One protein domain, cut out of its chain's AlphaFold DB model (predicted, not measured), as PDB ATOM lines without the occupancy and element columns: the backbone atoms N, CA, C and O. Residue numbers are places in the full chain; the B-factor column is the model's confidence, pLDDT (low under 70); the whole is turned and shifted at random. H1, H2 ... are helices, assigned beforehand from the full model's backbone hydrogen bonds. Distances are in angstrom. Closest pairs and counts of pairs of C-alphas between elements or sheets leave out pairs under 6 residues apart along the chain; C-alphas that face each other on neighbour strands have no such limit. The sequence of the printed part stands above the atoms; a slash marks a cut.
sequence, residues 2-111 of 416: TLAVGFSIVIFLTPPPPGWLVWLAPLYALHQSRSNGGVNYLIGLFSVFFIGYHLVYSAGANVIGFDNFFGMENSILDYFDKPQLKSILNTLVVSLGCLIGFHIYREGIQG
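AT A GLANCE: This is residues 2 to 111 of the 416 residues of a protein of Dehalococcoidia bacterium (UniProt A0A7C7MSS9). The longest helix, H5, joins H1, H2 and H3 in an up-and-down bundle, each running against the one before; residues 59 to 76 stick out. The printed part has 110 residues, five named helices, class all helix. The whole is loose, radius of gyration of the C-alphas 16.6 A, spanning 54 by 26 by 22 A.

IN THESE COORDINATES: H5 is residues 83 to 110, 38.5 A long, ending at C-alpha 110 (52.941, 56.699, 52.341). H3 is residues 37 to 57, H2 18 to 32, H4 75 to 80. H1, residues 2 to 13, begins at C-alpha 2 (46.543, 59.728, 44.488).

HOW THE PARTS SIT: H5 touches H3 at a shallow tilt of 31 degrees, opposite ways, closest at C-alphas 89 and 53, 5.7 A apart. H2 forms hairpins with H1 and H3. H4 is close but not clearly touching H3. Every O i to N i+4 pair is within hydrogen-bond range in H1 and H3; H2 has 5 of 11, beside 9 of 12 O i to N i+3.

THE WHOLE: The link H3 to H4 is long, with 17 residues between them; 36 printed residues have a pLDDT under 70, among them residues 58 to 81.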
ATOM      1  N   THR A   2      47.455  58.656  44.019       67.69
ATOM      2  CA  THR A   2      46.543  59.728  44.488       67.69
ATOM      3  C   THR A   2      45.169  59.734  43.820       67.69
ATOM      4  O   THR A   2      44.164  59.828  44.512       67.69
ATOM      5  N   LEU A   3      45.106  59.560  42.493       73.56
ATOM      6  CA  LEU A   3      43.836  59.435  41.763       73.56
ATOM      7  C   LEU A   3      43.017  58.225  42.236       73.56
ATOM      8  O   LEU A   3      41.827  58.355  42.481       73.56
ATOM      9  N   ALA A   4      43.658  57.069  42.423       73.38
ATOM     10  CA  ALA A   4      42.994  55.854  42.887       73.38
ATOM     11  C   ALA A   4      42.452  55.992  44.314       73.38
ATOM     12  O   ALA A   4      41.309  55.618  44.561       73.38
ATOM     13  N   VAL A   5      43.217  56.599  45.226       74.00
ATOM     14  CA  VAL A   5      42.751  56.890  46.590       74.00
ATOM     15  C   VAL A   5      41.608  57.906  46.569       74.00
ATOM     16  O   VAL A   5      40.574  57.661  47.181       74.00
ATOM     17  N   GLY A   6      41.744  59.004  45.820       75.44
ATOM     18  CA  GLY A   6      40.711  60.038  45.713       75.44
ATOM     19  C   GLY A   6      39.391  59.507  45.153       75.44
ATOM     20  O   GLY A   6      38.341  59.728  45.750       75.44
ATOM     21  N   PHE A   7      39.437  58.739  44.059       76.44
ATOM     22  CA  PHE A   7      38.245  58.095  43.498       76.44
ATOM     23  C   PHE A   7      37.654  57.047  44.444       76.44
ATOM     24  O   PHE A   7      36.436  56.994  44.581       76.44
ATOM     25  N   SER A   8      38.484  56.259  45.137       75.19
ATOM     26  CA  SER A   8      37.999  55.280  46.123       75.19
ATOM     27  C   SER A   8      37.264  55.971  47.274       75.19
ATOM     28  O   SER A   8      36.164  55.564  47.624       75.19
ATOM     29  N   ILE A   9      37.815  57.061  47.817       76.25
ATOM     30  CA  ILE A   9      37.176  57.854  48.878       76.25
ATOM     31  C   ILE A   9      35.826  58.400  48.403       76.25
ATOM     32  O   ILE A   9      34.828  58.245  49.102       76.25
ATOM     33  N   VAL A  10      35.769  58.998  47.210       74.88
ATOM     34  CA  VAL A  10      34.518  59.548  46.662       74.88
ATOM     35  C   VAL A  10      33.481  58.448  46.448       74.88
ATOM     36  O   VAL A  10      32.330  58.616  46.840       74.88
ATOM     37  N   ILE A  11      33.870  57.314  45.867       74.94
ATOM     38  CA  ILE A  11      32.949  56.224  45.536       74.94
ATOM     39  C   ILE A  11      32.474  55.491  46.796       74.94
ATOM     40  O   ILE A  11      31.303  55.150  46.867       74.94
ATOM     41  N   PHE A  12      33.318  55.277  47.807       71.06
ATOM     42  CA  PHE A  12      32.903  54.549  49.014       71.06
ATOM     43  C   PHE A  12      32.254  55.428  50.095       71.06
ATOM     44  O   PHE A  12      31.528  54.894  50.930       71.06
ATOM     45  N   LEU A  13      32.484  56.751  50.101       71.12
ATOM     46  CA  LEU A  13      31.845  57.675  51.056       71.12
ATOM     47  C   LEU A  13      30.577  58.348  50.520       71.12
ATOM     48  O   LEU A  13      29.831  58.949  51.293       71.12
ATOM     49  N   THR A  14      30.320  58.268  49.215       71.50
ATOM     50  CA  THR A  14      28.999  58.581  48.661       71.50
ATOM     51  C   THR A  14      28.170  57.297  48.585       71.50
ATOM     52  O   THR A  14      28.724  56.212  48.728       71.50
ATOM     53  N   PRO A  15      26.840  57.361  48.418       61.78
ATOM     54  CA  PRO A  15      26.046  56.213  47.995       61.78
ATOM     55  C   PRO A  15      26.024  56.168  46.456       61.78
ATOM     56  O   PRO A  15      25.092  56.704  45.846       61.78
ATOM     57  N   PRO A  16      27.052  55.617  45.782       60.84
ATOM     58  CA  PRO A  16      27.108  55.643  44.338       60.84
ATOM     59  C   PRO A  16      26.084  54.673  43.738       60.84
ATOM     60  O   PRO A  16      25.843  53.587  44.275       60.84
ATOM     61  N   PRO A  17      25.546  54.992  42.553       66.88
ATOM     62  CA  PRO A  17      24.950  53.985  41.695       66.88
ATOM     63  C   PRO A  17      25.960  52.849  41.437       66.88
ATOM     64  O   PRO A  17      27.139  53.137  41.209       66.88
ATOM     65  N   PRO A  18      25.529  51.574  41.385       63.41
ATOM     66  CA  PRO A  18      26.423  50.417  41.244       63.41
ATOM     67  C   PRO A  18      27.448  50.531  40.097       63.41
ATOM     68  O   PRO A  18      28.590  50.100  40.223       63.41
ATOM     69  N   GLY A  19      27.083  51.194  38.993       66.00
ATOM     70  CA  GLY A  19      27.959  51.392  37.831       66.00
ATOM     71  C   GLY A  19      29.200  52.267  38.068       66.00
ATOM     72  O   GLY A  19      30.132  52.215  37.271       66.00
ATOM     73  N   TRP A  20      29.265  53.051  39.147       73.31
ATOM     74  CA  TRP A  20      30.432  53.899  39.432       73.31
ATOM     75  C   TRP A  20      31.633  53.088  39.919       73.31
ATOM     76  O   TRP A  20      32.771  53.471  39.674       73.31
ATOM     77  N   LEU A  21      31.408  51.926  40.535       71.50
ATOM     78  CA  LEU A  21      32.483  51.027  40.964       71.50
ATOM     79  C   LEU A  21      33.305  50.495  39.775       71.50
ATOM     80  O   LEU A  21      34.495  50.226  39.926       71.50
ATOM     81  N   VAL A  22      32.720  50.437  38.571       74.44
ATOM     82  CA  VAL A  22      33.431  50.079  37.329       74.44
ATOM     83  C   VAL A  22      34.558  51.069  37.018       74.44
ATOM     84  O   VAL A  22      35.575  50.692  36.442       74.44
ATOM     85  N   TRP A  23      34.437  52.324  37.458       78.25
ATOM     86  CA  TRP A  23      35.456  53.352  37.239       78.25
ATOM     87  C   TRP A  23      36.727  53.093  38.059       78.25
ATOM     88  O   TRP A  23      37.793  53.600  37.712       78.25
ATOM     89  N   LEU A  24      36.644  52.271  39.112       78.06
ATOM     90  CA  LEU A  24      37.807  51.822  39.879       78.06
ATOM     91  C   LEU A  24      38.547  50.665  39.199       78.06
ATOM     92  O   LEU A  24      39.718  50.446  39.505       78.06
ATOM     93  N   ALA A  25      37.926  49.955  38.249       78.94
ATOM     94  CA  ALA A  25      38.517  48.765  37.637       78.94
ATOM     95  C   ALA A  25      39.869  49.032  36.937       78.94
ATOM     96  O   ALA A  25      40.812  48.286  37.207       78.94
ATOM     97  N   PRO A  26      40.051  50.099  36.128       80.62
ATOM     98  CA  PRO A  26      41.357  50.405  35.535       80.62
ATOM     99  C   PRO A  26      42.422  50.747  36.584       80.62
ATOM    100  O   PRO A  26      43.593  50.406  36.426       80.62
ATOM    101  N   LEU A  27      42.021  51.408  37.675       82.00
ATOM    102  CA  LEU A  27      42.918  51.822  38.755       82.00
ATOM    103  C   LEU A  27      43.374  50.616  39.583       82.00
ATOM    104  O   LEU A  27      44.551  50.516  39.925       82.00
ATOM    105  N   TYR A  28      42.465  49.677  39.848       84.00
ATOM    106  CA  TYR A  28      42.779  48.416  40.514       84.00
ATOM    107  C   TYR A  28      43.623  47.508  39.624       84.00
ATOM    108  O   TYR A  28      44.606  46.967  40.112       84.00
ATOM    109  N   ALA A  29      43.341  47.417  38.322       81.44
ATOM    110  CA  ALA A  29      44.165  46.654  37.381       81.44
ATOM    111  C   ALA A  29      45.602  47.205  37.273       81.44
ATOM    112  O   ALA A  29      46.566  46.441  37.259       81.44
ATOM    113  N   LEU A  30      45.767  48.534  37.259       79.88
ATOM    114  CA  LEU A  30      47.088  49.176  37.299       79.88
ATOM    115  C   LEU A  30      47.823  48.945  38.623       79.88
ATOM    116  O   LEU A  30      49.047  48.855  38.636       79.88
ATOM    117  N   HIS A  31      47.104  48.877  39.744       80.31
ATOM    118  CA  HIS A  31      47.715  48.529  41.025       80.31
ATOM    119  C   HIS A  31      48.101  47.044  41.067       80.31
ATOM    120  O   HIS A  31      49.201  46.712  41.501       80.31
ATOM    121  N   GLN A  32      47.247  46.166  40.536       81.75
ATOM    122  CA  GLN A  32      47.471  44.725  40.416       81.75
ATOM    123  C   GLN A  32      48.720  44.398  39.587       81.75
ATOM    124  O   GLN A  32      49.476  43.501  39.938       81.75
ATOM    125  N   SER A  33      48.985  45.145  38.508       80.19
ATOM    126  CA  SER A  33      50.172  44.914  37.671       80.19
ATOM    127  C   SER A  33      51.492  45.324  38.328       80.19
ATOM    128  O   SER A  33      52.553  44.905  37.872       80.19
ATOM    129  N   ARG A  34      51.437  46.143  39.387       71.88
ATOM    130  CA  ARG A  34      52.611  46.690  40.085       71.88
ATOM    131  C   ARG A  34      52.833  46.108  41.482       71.88
ATOM    132  O   ARG A  34      53.849  46.417  42.094       71.88
ATOM    133  N   SER A  35      51.886  45.336  42.010       69.00
ATOM    134  CA  SER A  35      51.890  44.861  43.398       69.00
ATOM    135  C   SER A  35      52.113  43.350  43.499       69.00
ATOM    136  O   SER A  35      51.867  42.587  42.565       69.00
ATOM    137  N   ASN A  36      52.613  42.910  44.657       67.19
ATOM    138  CA  ASN A  36      52.891  41.500  44.931       67.19
ATOM    139  C   ASN A  36      51.604  40.705  45.233       67.19
ATOM    140  O   ASN A  36      50.558  41.260  45.569       67.19
ATOM    141  N   GLY A  37      51.694  39.371  45.166       70.44
ATOM    142  CA  GLY A  37      50.547  38.450  45.103       70.44
ATOM    143  C   GLY A  37      49.442  38.590  46.168       70.44
ATOM    144  O   GLY A  37      48.303  38.221  45.889       70.44
ATOM    145  N   GLY A  38      49.722  39.155  47.348       76.62
ATOM    146  CA  GLY A  38      48.698  39.402  48.375       76.62
ATOM    147  C   GLY A  38      47.606  40.387  47.931       76.62
ATOM    148  O   GLY A  38      46.425  40.157  48.189       76.62
ATOM    149  N   VAL A  39      47.976  41.438  47.194       78.25
ATOM    150  CA  VAL A  39      47.025  42.425  46.647       78.25
ATOM    151  C   VAL A  39      46.164  41.801  45.551       78.25
ATOM    152  O   VAL A  39      44.961  42.049  45.480       78.25
ATOM    153  N   ASN A  40      46.753  40.920  44.743       82.00
ATOM    154  CA  ASN A  40      46.047  40.223  43.668       82.00
ATOM    155  C   ASN A  40      44.921  39.340  44.217       82.00
ATOM    156  O   ASN A  40      43.844  39.282  43.624       82.00
ATOM    157  N   TYR A  41      45.138  38.704  45.374       85.12
ATOM    158  CA  TYR A  41      44.090  37.958  46.068       85.12
ATOM    159  C   TYR A  41      42.959  38.877  46.549       85.12
ATOM    160  O   TYR A  41      41.788  38.574  46.328       85.12
ATOM    161  N   LEU A  42      43.297  40.024  47.148       85.00
ATOM    162  CA  LEU A  42      42.319  40.994  47.650       85.00
ATOM    163  C   LEU A  42      41.448  41.575  46.518       85.00
ATOM    164  O   LEU A  42      40.226  41.641  46.648       85.00
ATOM    165  N   ILE A  43      42.062  41.933  45.385       85.94
ATOM    166  CA  ILE A  43      41.368  42.427  44.182       85.94
ATOM    167  C   ILE A  43      40.514  41.320  43.547       85.94
ATOM    168  O   ILE A  43      39.393  41.581  43.100       85.94
ATOM    169  N   GLY A  44      41.005  40.078  43.536       86.62
ATOM    170  CA  GLY A  44      40.242  38.918  43.076       86.62
ATOM    171  C   GLY A  44      38.992  38.686  43.926       86.62
ATOM    172  O   GLY A  44      37.894  38.553  43.388       86.62
ATOM    173  N   LEU A  45      39.139  38.727  45.253       89.19
ATOM    174  CA  LEU A  45      38.034  38.589  46.198       89.19
ATOM    175  C   LEU A  45      37.007  39.718  46.033       89.19
ATOM    176  O   LEU A  45      35.808  39.451  45.950       89.19
ATOM    177  N   PHE A  46      37.473  40.965  45.910       88.19
ATOM    178  CA  PHE A  46      36.618  42.110  45.602       88.19
ATOM    179  C   PHE A  46      35.838  41.896  44.299       88.19
ATOM    180  O   PHE A  46      34.629  42.098  44.283       88.19
ATOM    181  N   SER A  47      36.494  41.426  43.234       87.25
ATOM    182  CA  SER A  47      35.859  41.181  41.932       87.25
ATOM    183  C   SER A  47      34.760  40.119  42.009       87.25
ATOM    184  O   SER A  47      33.689  40.312  41.438       87.25
ATOM    185  N   VAL A  48      34.976  39.028  42.756       88.31
ATOM    186  CA  VAL A  48      33.962  37.977  42.960       88.31
ATOM    187  C   VAL A  48      32.723  38.540  43.657       88.31
ATOM    188  O   VAL A  48      31.605  38.346  43.177       88.31
ATOM    189  N   PHE A  49      32.906  39.274  44.758       86.25
ATOM    190  CA  PHE A  49      31.779  39.870  45.479       86.25
ATOM    191  C   PHE A  49      31.108  40.995  44.698       86.25
ATOM    192  O   PHE A  49      29.891  41.136  44.770       86.25
ATOM    193  N   PHE A  50      31.869  41.760  43.920       84.31
ATOM    194  CA  PHE A  50      31.349  42.813  43.058       84.31
ATOM    195  C   PHE A  50      30.461  42.248  41.942       84.31
ATOM    196  O   PHE A  50      29.342  42.724  41.746       84.31
ATOM    197  N   ILE A  51      30.915  41.190  41.260       83.38
ATOM    198  CA  ILE A  51      30.117  40.478  40.251       83.38
ATOM    199  C   ILE A  51      28.871  39.873  40.904       83.38
ATOM    200  O   ILE A  51      27.769  40.058  40.394       83.38
ATOM    201  N   GLY A  52      29.023  39.211  42.058       80.31
ATOM    202  CA  GLY A  52      27.899  38.651  42.811       80.31
ATOM    203  C   GLY A  52      26.864  39.707  43.205       80.31
ATOM    204  O   GLY A  52      25.672  39.509  42.998       80.31
ATOM    205  N   TYR A  53      27.307  40.863  43.700       80.75
ATOM    206  CA  TYR A  53      26.435  41.992  44.020       80.75
ATOM    207  C   TYR A  53      25.664  42.487  42.788       80.75
ATOM    208  O   TYR A  53      24.450  42.669  42.857       80.75
ATOM    209  N   HIS A  54      26.333  42.648  41.643       77.62
ATOM    210  CA  HIS A  54      25.684  43.096  40.410       77.62
ATOM    211  C   HIS A  54      24.727  42.070  39.806       77.62
ATOM    212  O   HIS A  54      23.696  42.476  39.283       77.62
ATOM    213  N   LEU A  55      25.014  40.771  39.904       74.75
ATOM    214  CA  LEU A  55      24.082  39.724  39.472       74.75
ATOM    215  C   LEU A  55      22.779  39.750  40.279       74.75
ATOM    216  O   LEU A  55      21.719  39.463  39.739       74.75
ATOM    217  N   VAL A  56      22.860  40.123  41.558       73.25
ATOM    218  CA  VAL A  56      21.705  40.199  42.461       73.25
ATOM    219  C   VAL A  56      20.951  41.532  42.343       73.25
ATOM    220  O   VAL A  56      19.740  41.580  42.548       73.25
ATOM    221  N   TYR A  57      21.654  42.633  42.062       70.94
ATOM    222  CA  TYR A  57      21.070  43.982  42.041       70.94
ATOM    223  C   TYR A  57      20.671  44.457  40.636       70.94
ATOM    224  O   TYR A  57      19.803  45.319  40.498       70.94
ATOM    225  N   SER A  58      21.298  43.922  39.585       67.12
ATOM    226  CA  SER A  58      20.917  44.212  38.206       67.12
ATOM    227  C   SER A  58      19.653  43.434  37.873       67.12
ATOM    228  O   SER A  58      19.714  42.250  37.552       67.12
ATOM    229  N   ALA A  59      18.510  44.116  37.867       58.59
ATOM    230  CA  ALA A  59      17.395  43.674  37.043       58.59
ATOM    231  C   ALA A  59      17.912  43.672  35.597       58.59
ATOM    232  O   ALA A  59      18.194  44.731  35.038       58.59
ATOM    233  N   GLY A  60      18.198  42.493  35.043       58.69
ATOM    234  CA  GLY A  60      18.704  42.365  33.679       58.69
ATOM    235  C   GLY A  60      17.757  42.994  32.651       58.69
ATOM    236  O   GLY A  60      16.656  43.447  32.963       58.69
ATOM    237  N   ALA A  61      18.168  43.005  31.386       54.66
ATOM    238  CA  ALA A  61      17.220  43.269  30.312       54.66
ATOM    239  C   ALA A  61      16.277  42.062  30.187       54.66
ATOM    240  O   ALA A  61      16.756  40.937  30.055       54.66
ATOM    241  N   ASN A  62      14.958  42.287  30.187       56.12
ATOM    242  CA  ASN A  62      13.996  41.253  29.796       56.12
ATOM    243  C   ASN A  62      14.182  40.973  28.301       56.12
ATOM    244  O   ASN A  62      13.678  41.705  27.445       56.12
ATOM    245  N   VAL A  63      14.970  39.947  27.984       57.09
ATOM    246  CA  VAL A  63      15.198  39.510  26.609       57.09
ATOM    247  C   VAL A  63      14.052  38.583  26.230       57.09
ATOM    248  O   VAL A  63      13.986  37.432  26.659       57.09
ATOM    249  N   ILE A  64      13.141  39.103  25.407       54.12
ATOM    250  CA  ILE A  64      11.974  38.375  24.900       54.12
ATOM    251  C   ILE A  64      12.437  37.039  24.290       54.12
ATOM    252  O   ILE A  64      13.163  37.021  23.299       54.12
ATOM    253  N   GLY A  65      12.014  35.925  24.895       60.25
ATOM    254  CA  GLY A  65      12.328  34.560  24.450       60.25
ATOM    255  C   GLY A  65      13.445  33.843  25.219       60.25
ATOM    256  O   GLY A  65      13.581  32.632  25.059       60.25
ATOM    257  N   PHE A  66      14.198  34.537  26.080       52.59
ATOM    258  CA  PHE A  66      15.219  33.923  26.947       52.59
ATOM    259  C   PHE A  66      14.666  33.497  28.318       52.59
ATOM    260  O   PHE A  66      15.185  32.556  28.919       52.59
ATOM    261  N   ASP A  67      13.567  34.111  28.769       55.50
ATOM    262  CA  ASP A  67      12.920  33.809  30.058       55.50
ATOM    263  C   ASP A  67      12.398  32.362  30.146       55.50
ATOM    264  O   ASP A  67      12.318  31.784  31.226       55.50
ATOM    265  N   ASN A  68      12.108  31.736  29.000       53.31
ATOM    266  CA  ASN A  68      11.621  30.354  28.927       53.31
ATOM    267  C   ASN A  68      12.739  29.294  28.907       53.31
ATOM    268  O   ASN A  68      12.432  28.104  28.954       53.31
ATOM    269  N   PHE A  69      14.019  29.681  28.810       49.91
ATOM    270  CA  PHE A  69      15.129  28.719  28.727       49.91
ATOM    271  C   PHE A  69      15.628  28.261  30.110       49.91
ATOM    272  O   PHE A  69      16.143  27.154  30.248       49.91
ATOM    273  N   PHE A  70      15.419  29.078  31.146       52.78
ATOM    274  CA  PHE A  70      15.754  28.777  32.543       52.78
ATOM    275  C   PHE A  70      14.489  28.520  33.376       52.78
ATOM    276  O   PHE A  70      14.288  29.118  34.428       52.78
ATOM    277  N   GLY A  71      13.637  27.594  32.924       50.50
ATOM    278  CA  GLY A  71      12.540  27.025  33.720       50.50
ATOM    279  C   GLY A  71      13.047  26.118  34.850       50.50
ATOM    280  O   GLY A  71      12.677  24.950  34.927       50.50
ATOM    281  N   MET A  72      13.950  26.631  35.682       50.09
ATOM    282  CA  MET A  72      14.467  25.984  36.883       50.09
ATOM    283  C   MET A  72      13.657  26.529  38.067       50.09
ATOM    284  O   MET A  72      13.490  27.739  38.174       50.09
ATOM    285  N   GLU A  73      13.115  25.669  38.934       49.78
ATOM    286  CA  GLU A  73      12.387  26.096  40.141       49.78
ATOM    287  C   GLU A  73      13.181  27.167  40.920       49.78
ATOM    288  O   GLU A  73      14.263  26.900  41.450       49.78
ATOM    289  N   ASN A  74      12.621  28.379  41.001       57.06
ATOM    290  CA  ASN A  74      13.232  29.631  41.480       57.06
ATOM    291  C   ASN A  74      13.606  29.681  42.979       57.06
ATOM    292  O   ASN A  74      13.779  30.758  43.540       57.06
ATOM    293  N   SER A  75      13.806  28.545  43.645       57.22
ATOM    294  CA  SER A  75      14.211  28.499  45.060       57.22
ATOM    295  C   SER A  75      15.568  29.174  45.330       57.22
ATOM    296  O   SER A  75      15.789  29.743  46.400       57.22
ATOM    297  N   ILE A  76      16.475  29.139  44.349       56.53
ATOM    298  CA  ILE A  76      17.812  29.736  44.439       56.53
ATOM    299  C   ILE A  76      17.756  31.251  44.176       56.53
ATOM    300  O   ILE A  76      18.372  32.019  44.911       56.53
ATOM    301  N   LEU A  77      16.990  31.688  43.171       59.72
ATOM    302  CA  LEU A  77      16.799  33.107  42.831       59.72
ATOM    303  C   LEU A  77      16.051  33.870  43.938       59.72
ATOM    304  O   LEU A  77      16.466  34.970  44.296       59.72
ATOM    305  N   ASP A  78      15.061  33.245  44.582       63.12
ATOM    306  CA  ASP A  78      14.362  33.815  45.746       63.12
ATOM    307  C   ASP A  78      15.294  34.019  46.953       63.12
ATOM    308  O   ASP A  78      15.111  34.934  47.763       63.12
ATOM    309  N   TYR A  79      16.331  33.184  47.094       62.94
ATOM    310  CA  TYR A  79      17.341  33.366  48.137       62.94
ATOM    311  C   TYR A  79      18.232  34.582  47.857       62.94
ATOM    312  O   TYR A  79      18.627  35.281  48.796       62.94
ATOM    313  N   PHE A  80      18.516  34.852  46.580       64.00
ATOM    314  CA  PHE A  80      19.290  36.012  46.147       64.00
ATOM    315  C   PHE A  80      18.538  37.332  46.328       64.00
ATOM    316  O   PHE A  80      19.161  38.360  46.597       64.00
ATOM    317  N   ASP A  81      17.207  37.306  46.289       67.12
ATOM    318  CA  ASP A  81      16.395  38.512  46.446       67.12
ATOM    319  C   ASP A  81      16.229  38.968  47.912       67.12
ATOM    320  O   ASP A  81      15.721  40.059  48.192       67.12
ATOM    321  N   LYS A  82      16.726  38.177  48.878       79.88
ATOM    322  CA  LYS A  82      16.652  38.510  50.307       79.88
ATOM    323  C   LYS A  82      17.404  39.811  50.629       79.88
ATOM    324  O   LYS A  82      18.607  39.919  50.360       79.88
ATOM    325  N   PRO A  83      16.766  40.772  51.326       79.50
ATOM    326  CA  PRO A  83      17.385  42.057  51.655       79.50
ATOM    327  C   PRO A  83      18.617  41.910  52.560       79.50
ATOM    328  O   PRO A  83      19.552  42.710  52.461       79.50
ATOM    329  N   GLN A  84      18.671  40.867  53.403       83.00
ATOM    330  CA  GLN A  84      19.861  40.586  54.211       83.00
ATOM    331  C   GLN A  84      21.062  40.204  53.339       83.00
ATOM    332  O   GLN A  84      22.161  40.693  53.580       83.00
ATOM    333  N   LEU A  85      20.862  39.375  52.305       80.25
ATOM    334  CA  LEU A  85      21.946  38.951  51.419       80.25
ATOM    335  C   LEU A  85      22.489  40.136  50.611       80.25
ATOM    336  O   LEU A  85      23.704  40.319  50.542       80.25
ATOM    337  N   LYS A  86      21.598  40.989  50.085       79.25
ATOM    338  CA  LYS A  86      21.976  42.238  49.399       79.25
ATOM    339  C   LYS A  86      22.810  43.150  50.303       79.25
ATOM    340  O   LYS A  86      23.834  43.675  49.872       79.25
ATOM    341  N   SER A  87      22.414  43.284  51.570       83.75
ATOM    342  CA  SER A  87      23.133  44.097  52.561       83.75
ATOM    343  C   SER A  87      24.512  43.520  52.905       83.75
ATOM    344  O   SER A  87      25.482  44.272  53.008       83.75
ATOM    345  N   ILE A  88      24.624  42.193  53.037       85.50
ATOM    346  CA  ILE A  88      25.896  41.498  53.290       85.50
ATOM    347  C   ILE A  88      26.849  41.675  52.106       85.50
ATOM    348  O   ILE A  88      27.994  42.079  52.306       85.50
ATOM    349  N   LEU A  89      26.380  41.431  50.878       82.19
ATOM    350  CA  LEU A  89      27.186  41.596  49.666       82.19
ATOM    351  C   LEU A  89      27.663  43.041  49.504       82.19
ATOM    352  O   LEU A  89      28.846  43.261  49.261       82.19
ATOM    353  N   ASN A  90      26.782  44.022  49.722       82.50
ATOM    354  CA  ASN A  90      27.167  45.432  49.681       82.50
ATOM    355  C   ASN A  90      28.241  45.760  50.732       82.50
ATOM    356  O   ASN A  90      29.250  46.386  50.422       82.50
ATOM    357  N   THR A  91      28.073  45.278  51.967       87.69
ATOM    358  CA  THR A  91      29.052  45.492  53.046       87.69
ATOM    359  C   THR A  91      30.408  44.867  52.711       87.69
ATOM    360  O   THR A  91      31.449  45.477  52.963       87.69
ATOM    361  N   LEU A  92      30.426  43.679  52.101       87.88
ATOM    362  CA  LEU A  92      31.656  43.016  51.656       87.88
ATOM    363  C   LEU A  92      32.346  43.789  50.527       87.88
ATOM    364  O   LEU A  92      33.554  44.000  50.589       87.88
ATOM    365  N   VAL A  93      31.592  44.272  49.536       84.75
ATOM    366  CA  VAL A  93      32.138  45.089  48.439       84.75
ATOM    367  C   VAL A  93      32.728  46.396  48.972       84.75
ATOM    368  O   VAL A  93      33.861  46.733  48.633       84.75
ATOM    369  N   VAL A  94      32.006  47.108  49.842       84.25
ATOM    370  CA  VAL A  94      32.478  48.376  50.422       84.25
ATOM    371  C   VAL A  94      33.688  48.157  51.327       84.25
ATOM    372  O   VAL A  94      34.666  48.891  51.212       84.25
ATOM    373  N   SER A  95      33.672  47.143  52.197       86.94
ATOM    374  CA  SER A  95      34.794  46.866  53.108       86.94
ATOM    375  C   SER A  95      36.059  46.435  52.363       86.94
ATOM    376  O   SER A  95      37.126  46.986  52.626       86.94
ATOM    377  N   LEU A  96      35.954  45.527  51.386       87.44
ATOM    378  CA  LEU A  96      37.087  45.131  50.544       87.44
ATOM    379  C   LEU A  96      37.585  46.295  49.688       87.44
ATOM    380  O   LEU A  96      38.791  46.488  49.559       87.44
ATOM    381  N   GLY A  97      36.675  47.109  49.157       83.69
ATOM    382  CA  GLY A  97      37.013  48.321  48.425       83.69
ATOM    383  C   GLY A  97      37.767  49.345  49.277       83.69
ATOM    384  O   GLY A  97      38.793  49.869  48.846       83.69
ATOM    385  N   CYS A  98      37.326  49.571  50.517       84.81
ATOM    386  CA  CYS A  98      38.027  50.423  51.479       84.81
ATOM    387  C   CYS A  98      39.398  49.851  51.855       84.81
ATOM    388  O   CYS A  98      40.358  50.611  51.954       84.81
ATOM    389  N   LEU A  99      39.516  48.529  52.026       87.06
ATOM    390  CA  LEU A  99      40.796  47.864  52.284       87.06
ATOM    391  C   LEU A  99      41.767  48.031  51.111       87.06
ATOM    392  O   LEU A  99      42.918  48.388  51.342       87.06
ATOM    393  N   ILE A 100      41.307  47.856  49.866       84.44
ATOM    394  CA  ILE A 100      42.114  48.114  48.661       84.44
ATOM    395  C   ILE A 100      42.517  49.592  48.602       84.44
ATOM    396  O   ILE A 100      43.688  49.900  48.397       84.44
ATOM    397  N   GLY A 101      41.582  50.519  48.832       82.25
ATOM    398  CA  GLY A 101      41.866  51.957  48.858       82.25
ATOM    399  C   GLY A 101      42.899  52.338  49.924       82.25
ATOM    400  O   GLY A 101      43.825  53.102  49.644       82.25
ATOM    401  N   PHE A 102      42.790  51.760  51.123       82.88
ATOM    402  CA  PHE A 102      43.761  51.925  52.204       82.88
ATOM    403  C   PHE A 102      45.125  51.327  51.844       82.88
ATOM    404  O   PHE A 102      46.157  51.937  52.120       82.88
ATOM    405  N   HIS A 103      45.152  50.170  51.182       81.88
ATOM    406  CA  HIS A 103      46.388  49.547  50.712       81.88
ATOM    407  C   HIS A 103      47.083  50.423  49.662       81.88
ATOM    408  O   HIS A 103      48.258  50.746  49.820       81.88
ATOM    409  N   ILE A 104      46.344  50.914  48.661       79.44
ATOM    410  CA  ILE A 104      46.857  51.845  47.642       79.44
ATOM    411  C   ILE A 104      47.385  53.131  48.289       79.44
ATOM    412  O   ILE A 104      48.395  53.673  47.841       79.44
ATOM    413  N   TYR A 105      46.724  53.631  49.335       77.94
ATOM    414  CA  TYR A 105      47.204  54.777  50.105       77.94
ATOM    415  C   TYR A 105      48.523  54.464  50.826       77.94
ATOM    416  O   TYR A 105      49.494  55.211  50.693       77.94
ATOM    417  N   ARG A 106      48.582  53.342  51.546       76.19
ATOM    418  CA  ARG A 106      49.761  52.937  52.315       76.19
ATOM    419  C   ARG A 106      50.968  52.656  51.416       76.19
ATOM    420  O   ARG A 106      52.046  53.172  51.676       76.19
ATOM    421  N   GLU A 107      50.810  51.875  50.353       72.12
ATOM    422  CA  GLU A 107      51.925  51.531  49.460       72.12
ATOM    423  C   GLU A 107      52.238  52.639  48.454       72.12
ATOM    424  O   GLU A 107      53.399  52.936  48.201       72.12
ATOM    425  N   GLY A 108      51.212  53.272  47.887       67.12
ATOM    426  CA  GLY A 108      51.384  54.212  46.785       67.12
ATOM    427  C   GLY A 108      51.588  55.671  47.192       67.12
ATOM    428  O   GLY A 108      52.050  56.443  46.358       67.12
ATOM    429  N   ILE A 109      51.209  56.070  48.412       66.31
ATOM    430  CA  ILE A 109      51.370  57.450  48.905       66.31
ATOM    431  C   ILE A 109      52.303  57.491  50.115       66.31
ATOM    432  O   ILE A 109      53.289  58.216  50.078       66.31
ATOM    433  N   GLN A 110      52.046  56.709  51.170       62.03
ATOM    434  CA  GLN A 110      52.941  56.699  52.341       62.03
ATOM    435  C   GLN A 110      54.286  56.021  52.044       62.03
ATOM    436  O   GLN A 110      55.322  56.454  52.551       62.03
ATOM    437  N   GLY A 111      54.277  54.974  51.218       57.56
ATOM    438  CA  GLY A 111      55.462  54.208  50.833       57.56
ATOM    439  C   GLY A 111      56.254  54.768  49.652       57.56
ATOM    440  O   GLY A 111      57.217  54.127  49.248       57.56
TER     441      GLY A 111